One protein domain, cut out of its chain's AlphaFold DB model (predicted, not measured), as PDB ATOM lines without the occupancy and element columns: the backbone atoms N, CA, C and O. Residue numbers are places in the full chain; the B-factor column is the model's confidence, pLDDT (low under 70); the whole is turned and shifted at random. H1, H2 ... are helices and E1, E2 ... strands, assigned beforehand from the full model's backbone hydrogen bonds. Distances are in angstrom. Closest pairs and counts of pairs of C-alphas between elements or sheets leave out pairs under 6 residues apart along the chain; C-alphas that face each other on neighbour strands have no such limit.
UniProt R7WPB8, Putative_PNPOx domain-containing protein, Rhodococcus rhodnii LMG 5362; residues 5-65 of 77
ATOM      1  N   ARG A   5     197.431  23.769  62.913       86.31
ATOM      2  CA  ARG A   5     196.647  22.884  62.050       86.31
ATOM      3  C   ARG A   5     196.906  21.443  62.463       86.31
ATOM      4  O   ARG A   5     198.054  21.010  62.428       86.31
ATOM      5  N   ALA A   6     195.848  20.726  62.817       89.06
ATOM      6  CA  ALA A   6     195.876  19.316  63.194       89.06
ATOM      7  C   ALA A   6     194.575  18.655  62.731       89.06
ATOM      8  O   ALA A   6     193.519  19.287  62.775       89.06
ATOM      9  N   ASP A   7     194.667  17.422  62.233       87.62
ATOM     10  CA  ASP A   7     193.511  16.610  61.824       87.62
ATOM     11  C   ASP A   7     192.551  17.337  60.871       87.62
ATOM     12  O   ASP A   7     191.337  17.379  61.048       87.62
ATOM     13  N   GLY A   8     193.123  18.006  59.862       86.88
ATOM     14  CA  GLY A   8     192.356  18.764  58.869       86.88
ATOM     15  C   GLY A   8     191.697  20.044  59.395       86.88
ATOM     16  O   GLY A   8     191.089  20.762  58.606       86.88
ATOM     17  N   THR A   9     191.872  20.375  60.674       89.19
ATOM     18  CA  THR A   9     191.176  21.465  61.365       89.19
ATOM     19  C   THR A   9     192.155  22.527  61.862       89.19
ATOM     20  O   THR A   9     193.328  22.255  62.138       89.19
ATOM     21  N   PHE A  10     191.675  23.767  61.948       90.00
ATOM     22  CA  PHE A  10     192.410  24.879  62.539       90.00
ATOM     23  C   PHE A  10     192.028  25.039  64.003       90.00
ATOM     24  O   PHE A  10     190.856  25.201  64.335       90.00
ATOM     25  N   TRP A  11     193.038  25.050  64.861       92.00
ATOM     26  CA  TRP A  11     192.885  25.163  66.300       92.00
ATOM     27  C   TRP A  11     193.498  26.467  66.785       92.00
ATOM     28  O   TRP A  11     194.564  26.890  66.333       92.00
ATOM     29  N   PHE A  12     192.827  27.104  67.732       92.00
ATOM     30  CA  PHE A  12     193.331  28.269  68.438       92.00
ATOM     31  C   PHE A  12     192.807  28.243  69.868       92.00
ATOM     32  O   PHE A  12     191.768  27.654  70.155       92.00
ATOM     33  N   GLU A  13     193.501  28.944  70.751       91.62
ATOM     34  CA  GLU A  13     193.080  29.112  72.134       91.62
ATOM     35  C   GLU A  13     192.777  30.584  72.435       91.62
ATOM     36  O   GLU A  13     193.286  31.518  71.801       91.62
ATOM     37  N   THR A  14     191.886  30.815  73.394       90.75
ATOM     38  CA  THR A  14     191.589  32.156  73.894       90.75
ATOM     39  C   THR A  14     191.144  32.086  75.348       90.75
ATOM     40  O   THR A  14     190.422  31.177  75.751       90.75
ATOM     41  N   GLY A  15     191.575  33.054  76.155       91.12
ATOM     42  CA  GLY A  15     191.122  33.150  77.537       91.12
ATOM     43  C   GLY A  15     189.654  33.574  77.602       91.12
ATOM     44  O   GLY A  15     189.257  34.548  76.959       91.12
ATOM     45  N   ARG A  16     188.863  32.904  78.444       88.31
ATOM     46  CA  ARG A  16     187.429  33.197  78.642       88.31
ATOM     47  C   ARG A  16     187.156  34.631  79.108       88.31
ATOM     48  O   ARG A  16     186.163  35.239  78.729       88.31
ATOM     49  N   GLY A  17     188.063  35.196  79.907       93.62
ATOM     50  CA  GLY A  17     187.978  36.579  80.388       93.62
ATOM     51  C   GLY A  17     188.384  37.638  79.356       93.62
ATOM     52  O   GLY A  17     188.282  38.834  79.632       93.62
ATOM     53  N   THR A  18     188.847  37.240  78.170       94.50
ATOM     54  CA  THR A  18     189.268  38.189  77.136       94.50
ATOM     55  C   THR A  18     188.075  38.696  76.330       94.50
ATOM     56  O   THR A  18     187.045  38.031  76.220       94.50
ATOM     57  N   ARG A  19     188.220  39.876  75.714       94.62
ATOM     58  CA  ARG A  19     187.220  40.390  74.765       94.62
ATOM     59  C   ARG A  19     187.014  39.420  73.596       94.62
ATOM     60  O   ARG A  19     185.880  39.181  73.213       94.62
ATOM     61  N   LYS A  20     188.100  38.825  73.082       90.69
ATOM     62  CA  LYS A  20     188.049  37.814  72.016       90.69
ATOM     63  C   LYS A  20     187.212  36.602  72.439       90.69
ATOM     64  O   LYS A  20     186.304  36.230  71.711       90.69
ATOM     65  N   GLY A  21     187.481  36.043  73.621       93.50
ATOM     66  CA  GLY A  21     186.735  34.906  74.164       93.50
ATOM     67  C   GLY A  21     185.244  35.198  74.323       93.50
ATOM     68  O   GLY A  21     184.425  34.451  73.801       93.50
ATOM     69  N   ARG A  22     184.890  36.332  74.943       95.62
ATOM     70  CA  ARG A  22     183.481  36.737  75.092       95.62
ATOM     71  C   ARG A  22     182.773  36.973  73.757       95.62
ATOM     72  O   ARG A  22     181.608  36.620  73.634       95.62
ATOM     73  N   ASN A  23     183.459  37.557  72.774       94.88
ATOM     74  CA  ASN A  23     182.876  37.780  71.451       94.88
ATOM     75  C   ASN A  23     182.578  36.456  70.738       94.88
ATOM     76  O   ASN A  23     181.498  36.322  70.182       94.88
ATOM     77  N   ILE A  24     183.499  35.485  70.789       94.75
ATOM     78  CA  ILE A  24     183.312  34.169  70.154       94.75
ATOM     79  C   ILE A  24     182.219  33.359  70.864       94.75
ATOM     80  O   ILE A  24     181.429  32.694  70.203       94.75
ATOM     81  N   ASP A  25     182.148  33.427  72.198       94.38
ATOM     82  CA  ASP A  25     181.069  32.785  72.962       94.38
ATOM     83  C   ASP A  25     179.686  33.383  72.609       94.38
ATOM     84  O   ASP A  25     178.681  32.680  72.692       94.38
ATOM     85  N   HIS A  26     179.622  34.665  72.222       95.50
ATOM     86  CA  HIS A  26     178.384  35.339  71.809       95.50
ATOM     87  C   HIS A  26     178.017  35.073  70.338       95.50
ATOM     88  O   HIS A  26     176.857  34.811  70.033       95.50
ATOM     89  N   ASP A  27     178.983  35.171  69.421       96.88
ATOM     90  CA  ASP A  27     178.816  34.875  67.995       96.88
ATOM     91  C   ASP A  27     179.981  33.994  67.523       96.88
ATOM     92  O   ASP A  27     181.117  34.473  67.425       96.88
ATOM     93  N   PRO A  28     179.734  32.705  67.227       95.94
ATOM     94  CA  PRO A  28     180.799  31.776  66.885       95.94
ATOM     95  C   PRO A  28     181.278  31.930  65.438       95.94
ATOM     96  O   PRO A  28     182.210  31.229  65.045       95.94
ATOM     97  N   ARG A  29     180.677  32.806  64.620       97.31
ATOM     98  CA  ARG A  29     181.161  33.071  63.259       97.31
ATOM     99  C   ARG A  29     182.454  33.874  63.334       97.31
ATOM    100  O   ARG A  29     182.490  34.975  63.879       97.31
ATOM    101  N   VAL A  30     183.526  33.319  62.785       94.50
ATOM    102  CA  VAL A  30     184.872  33.882  62.887       94.50
ATOM    103  C   VAL A  30     185.567  33.911  61.535       94.50
ATOM    104  O   VAL A  30     185.367  33.038  60.694       94.50
ATOM    105  N   ALA A  31     186.447  34.897  61.378       93.81
ATOM    106  CA  ALA A  31     187.485  34.903  60.362       93.81
ATOM    107  C   ALA A  31     188.840  34.675  61.046       93.81
ATOM    108  O   ALA A  31     189.215  35.405  61.970       93.81
ATOM    109  N   LEU A  32     189.573  33.651  60.612       90.25
ATOM    110  CA  LEU A  32     190.938  33.369  61.039       90.25
ATOM    111  C   LEU A  32     191.895  33.767  59.918       90.25
ATOM    112  O   LEU A  32     191.963  33.088  58.896       90.25
ATOM    113  N   SER A  33     192.649  34.841  60.134       89.62
ATOM    114  CA  SER A  33     193.693  35.285  59.209       89.62
ATOM    115  C   SER A  33     195.067  34.852  59.698       89.62
ATOM    116  O   SER A  33     195.409  35.067  60.865       89.62
ATOM    117  N   VAL A  34     195.865  34.263  58.808       83.94
ATOM    118  CA  VAL A  34     197.259  33.916  59.079       83.94
ATOM    119  C   VAL A  34     198.150  34.441  57.967       83.94
ATOM    120  O   VAL A  34     197.917  34.161  56.791       83.94
ATOM    121  N   ALA A  35     199.185  35.175  58.371       85.62
ATOM    122  CA  ALA A  35     200.206  35.665  57.465       85.62
ATOM    123  C   ALA A  35     201.149  34.534  57.060       85.62
ATOM    124  O   ALA A  35     201.723  33.843  57.910       85.62
ATOM    125  N   VAL A  36     201.301  34.352  55.753       81.75
ATOM    126  CA  VAL A  36     202.303  33.475  55.149       81.75
ATOM    127  C   VAL A  36     203.319  34.349  54.409       81.75
ATOM    128  O   VAL A  36     203.185  35.568  54.381       81.75
ATOM    129  N   ARG A  37     204.406  33.772  53.881       83.75
ATOM    130  CA  ARG A  37     205.520  34.581  53.350       83.75
ATOM    131  C   ARG A  37     205.088  35.528  52.232       83.75
ATOM    132  O   ARG A  37     205.524  36.673  52.229       83.75
ATOM    133  N   GLU A  38     204.285  35.045  51.292       89.50
ATOM    134  CA  GLU A  38     203.928  35.810  50.096       89.50
ATOM    135  C   GLU A  38     202.567  36.521  50.181       89.50
ATOM    136  O   GLU A  38     202.328  37.450  49.414       89.50
ATOM    137  N   PHE A  39     201.664  36.091  51.067       86.25
ATOM    138  CA  PHE A  39     200.299  36.621  51.180       86.25
ATOM    139  C   PHE A  39     199.666  36.274  52.533       86.25
ATOM    140  O   PHE A  39     200.208  35.493  53.311       86.25
ATOM    141  N   ASP A  40     198.483  36.822  52.790       89.56
ATOM    142  CA  ASP A  40     197.651  36.432  53.923       89.56
ATOM    143  C   ASP A  40     196.571  35.444  53.478       89.56
ATOM    144  O   ASP A  40     195.977  35.581  52.406       89.56
ATOM    145  N   VAL A  41     196.299  34.446  54.318       87.19
ATOM    146  CA  VAL A  41     195.176  33.521  54.134       87.19
ATOM    147  C   VAL A  41     194.126  33.811  55.191       87.19
ATOM    148  O   VAL A  41     194.424  33.729  56.383       87.19
ATOM    149  N   THR A  42     192.896  34.086  54.758       92.44
ATOM    150  CA  THR A  42     191.732  34.212  55.639       92.44
ATOM    151  C   THR A  42     190.800  33.026  55.453       92.44
ATOM    152  O   THR A  42     190.447  32.660  54.333       92.44
ATOM    153  N   LEU A  43     190.406  32.427  56.572       89.56
ATOM    154  CA  LEU A  43     189.457  31.326  56.642       89.56
ATOM    155  C   LEU A  43     188.224  31.803  57.393       89.56
ATOM    156  O   LEU A  43     188.333  32.228  58.542       89.56
ATOM    157  N   GLU A  44     187.062  31.711  56.763       95.12
ATOM    158  CA  GLU A  44     185.780  31.986  57.406       95.12
ATOM    159  C   GLU A  44     185.151  30.679  57.886       95.12
ATOM    160  O   GLU A  44     185.213  29.654  57.204       95.12
ATOM    161  N   GLY A  45     184.554  30.697  59.075       94.50
ATOM    162  CA  GLY A  45     183.925  29.506  59.627       94.50
ATOM    163  C   GLY A  45     183.222  29.747  60.953       94.50
ATOM    164  O   GLY A  45     183.037  30.880  61.393       94.50
ATOM    165  N   VAL A  46     182.829  28.648  61.591       96.12
ATOM    166  CA  VAL A  46     182.194  28.647  62.910       96.12
ATOM    167  C   VAL A  46     183.152  28.013  63.911       96.12
ATOM    168  O   VAL A  46     183.606  26.887  63.717       96.12
ATOM    169  N   ALA A  47     183.475  28.737  64.978       95.19
ATOM    170  CA  ALA A  47     184.310  28.239  66.055       95.19
ATOM    171  C   ALA A  47     183.511  27.296  66.961       95.19
ATOM    172  O   ALA A  47     182.469  27.665  67.504       95.19
ATOM    173  N   GLN A  48     184.041  26.095  67.176       94.94
ATOM    174  CA  GLN A  48     183.518  25.159  68.161       94.94
ATOM    175  C   GLN A  48     184.409  25.166  69.399       94.94
ATOM    176  O   GLN A  48     185.626  25.001  69.315       94.94
ATOM    177  N   ARG A  49     183.796  25.342  70.572       93.38
ATOM    178  CA  ARG A  49     184.514  25.233  71.839       93.38
ATOM    179  C   ARG A  49     184.701  23.765  72.203       93.38
ATOM    180  O   ARG A  49     183.720  23.038  72.332       93.38
ATOM    181  N   ILE A  50     185.947  23.379  72.448       95.00
ATOM    182  CA  ILE A  50     186.323  22.037  72.887       95.00
ATOM    183  C   ILE A  50     186.804  22.106  74.337       95.00
ATOM    184  O   ILE A  50     187.624  22.952  74.691       95.00
ATOM    185  N   THR A  51     186.244  21.245  75.187       93.69
ATOM    186  CA  THR A  51     186.569  21.152  76.625       93.69
ATOM    187  C   THR A  51     186.810  19.713  77.082       93.69
ATOM    188  O   THR A  51     186.902  19.457  78.277       93.69
ATOM    189  N   ASP A  52     186.848  18.772  76.143       95.81
ATOM    190  CA  ASP A  52     187.075  17.352  76.395       95.81
ATOM    191  C   ASP A  52     188.595  17.035  76.399       95.81
ATOM    192  O   ASP A  52     189.415  17.958  76.281       95.81
ATOM    193  N   PRO A  53     189.018  15.763  76.549       96.19
ATOM    194  CA  PRO A  53     190.437  15.394  76.569       96.19
ATOM    195  C   PRO A  53     191.263  15.846  75.353       96.19
ATOM    196  O   PRO A  53     192.488  15.914  75.453       96.19
ATOM    197  N   THR A  54     190.633  16.229  74.236       95.25
ATOM    198  CA  THR A  54     191.307  16.825  73.070       95.25
ATOM    199  C   THR A  54     192.105  18.071  73.446       95.25
ATOM    200  O   THR A  54     193.146  18.334  72.850       95.25
ATOM    201  N   VAL A  55     191.679  18.818  74.473       94.00
ATOM    202  CA  VAL A  55     192.418  19.993  74.966       94.00
ATOM    203  C   VAL A  55     193.844  19.620  75.376       94.00
ATOM    204  O   VAL A  55     194.783  20.336  75.033       94.00
ATOM    205  N   ALA A  56     194.026  18.486  76.061       94.62
ATOM    206  CA  ALA A  56     195.351  18.027  76.470       94.62
ATOM    207  C   ALA A  56     196.207  17.630  75.257       94.62
ATOM    208  O   ALA A  56     197.377  17.999  75.188       94.62
ATOM    209  N   ALA A  57     195.612  16.955  74.268       93.44
ATOM    210  CA  ALA A  57     196.301  16.590  73.031       93.44
ATOM    211  C   ALA A  57     196.782  17.830  72.256       93.44
ATOM    212  O   ALA A  57     197.930  17.889  71.819       93.44
ATOM    213  N   MET A  58     195.934  18.855  72.132       92.81
ATOM    214  CA  MET A  58     196.321  20.096  71.461       92.81
ATOM    215  C   MET A  58     197.393  20.860  72.247       92.81
ATOM    216  O   MET A  58     198.324  21.387  71.641       92.81
ATOM    217  N   ALA A  59     197.316  20.883  73.583       92.25
ATOM    218  CA  ALA A  59     198.347  21.493  74.425       92.25
ATOM    219  C   ALA A  59     199.727  20.844  74.210       92.25
ATOM    220  O   ALA A  59     200.723  21.560  74.099       92.25
ATOM    221  N   THR A  60     199.785  19.515  74.070       92.94
ATOM    222  CA  THR A  60     201.014  18.804  73.685       92.94
ATOM    223  C   THR A  60     201.522  19.264  72.319       92.94
ATOM    224  O   THR A  60     202.692  19.621  72.202       92.94
ATOM    225  N   LEU A  61     200.649  19.360  71.309       91.19
ATOM    226  CA  LEU A  61     201.050  19.847  69.984       91.19
ATOM    227  C   LEU A  61     201.592  21.281  70.027       91.19
ATOM    228  O   LEU A  61     202.580  21.576  69.359       91.19
ATOM    229  N   TRP A  62     200.994  22.180  70.814       89.44
ATOM    230  CA  TRP A  62     201.544  23.526  71.016       89.44
ATOM    231  C   TRP A  62     202.928  23.485  71.675       89.44
ATOM    232  O   TRP A  62     203.831  24.184  71.213       89.44
ATOM    233  N   ALA A  63     203.114  22.655  72.706       90.19
ATOM    234  CA  ALA A  63     204.394  22.504  73.402       90.19
ATOM    235  C   ALA A  63     205.509  21.970  72.484       90.19
ATOM    236  O   ALA A  63     206.658  22.394  72.593       90.19
ATOM    237  N   GLU A  64     205.166  21.107  71.526       90.12
ATOM    238  CA  GLU A  64     206.081  20.570  70.509       90.12
ATOM    239  C   GLU A  64     206.391  21.565  69.371       90.12
ATOM    240  O   GLU A  64     207.145  21.264  68.443       90.12
ATOM    241  N   GLY A  65     205.837  22.780  69.426       80.62
ATOM    242  CA  GLY A  65     206.032  23.805  68.402       80.62
ATOM    243  C   GLY A  65     205.094  23.655  67.206       80.62
ATOM    244  O   GLY A  65     205.439  24.085  66.098       80.62
TER     245      GLY A  65
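AT A GLANCE: This is residues 5 to 65 of the 77 residues of the protein "Putative_PNPOx domain-containing protein" of Rhodococcus rhodnii LMG 5362 (UniProt R7WPB8). Picture a long two-stranded hairpin, E2 and E3, reaching out as an arm whose turn, residues 35 to 40, sticks out free. The rest is an open frame with few contacts: H1 is at the hairpin's base, just before E2, H2 is off at the far side, apart from H1, and the short strand E1, the element whose centre is nearest the mean of the C-alphas at 6.0 A, lies between the hairpin and H2. The printed part has 61 residues, with E1, H1, E2, E3 and H2 in that order along the chain; E2 and E3 make an antiparallel sheet, and the class is mixed, helices and strands. It is only just loose, close to compact, with a radius of gyration of the C-alphas of 12.8 A and spans of 35 by 30 by 19 A.

IN THESE COORDINATES: Begin at the sheet: find C-alpha 29 at (181.161, 33.071, 63.259), where E2, residues 29 to 35, starts its run of 20.1 A. E3, residues 40 to 46, comes back over 19.5 A and ends at C-alpha 46, (182.194, 28.647, 62.910). Before E2, look at residues 19 to 26 for H1, 10.6 A long. Earlier still is E1, residues 9 to 11, 6.4 A long. Last comes H2, residues 54 to 63, which runs 14.3 A to C-alpha 63 at (204.394, 22.504, 73.402).

HOW THE PARTS SIT: Start with the hairpin of E2 and E3, antiparallel with 160 degrees between their directions. The C-alphas of Ser 33 and Thr 42 face each other at 4.2 A. Look there for N 32 and O 43 at 2.8 A and N 45 and O 30 at 3.0 A, both within hydrogen-bond range. The closest C-alphas of H1 and E2 are those of Ile 24 and Val 30, 7.4 A apart, the one pair within 8 A. H1 and E3 are apart. E1 pairs with no named strand, but residues 5 to 6 pair antiparallel with residues 9 to 10 of E1. E1 is apart from E2, E3 and H1, and only just apart from H2, with the closest C-alphas at 8.0 A. H2 is also apart from H1 and E2. In H1 and H2 every O i to N i+4 pair is within hydrogen-bond range.

THE WHOLE: The two C-alphas farthest apart are those of Glu 38 and Asp 52, at 36.3 A, while those of Arg 5 and Gly 65 are 11.4 A apart. The printed part, residues 5 to 65 of a chain of 77, has no cut. The links H1 to E2 and E2 to E3 are tight, E1 to H1 and E3 to H2 are short, and no link is long. The mean pLDDT of the printed part of this model is 91.7, and no printed residue is under 70.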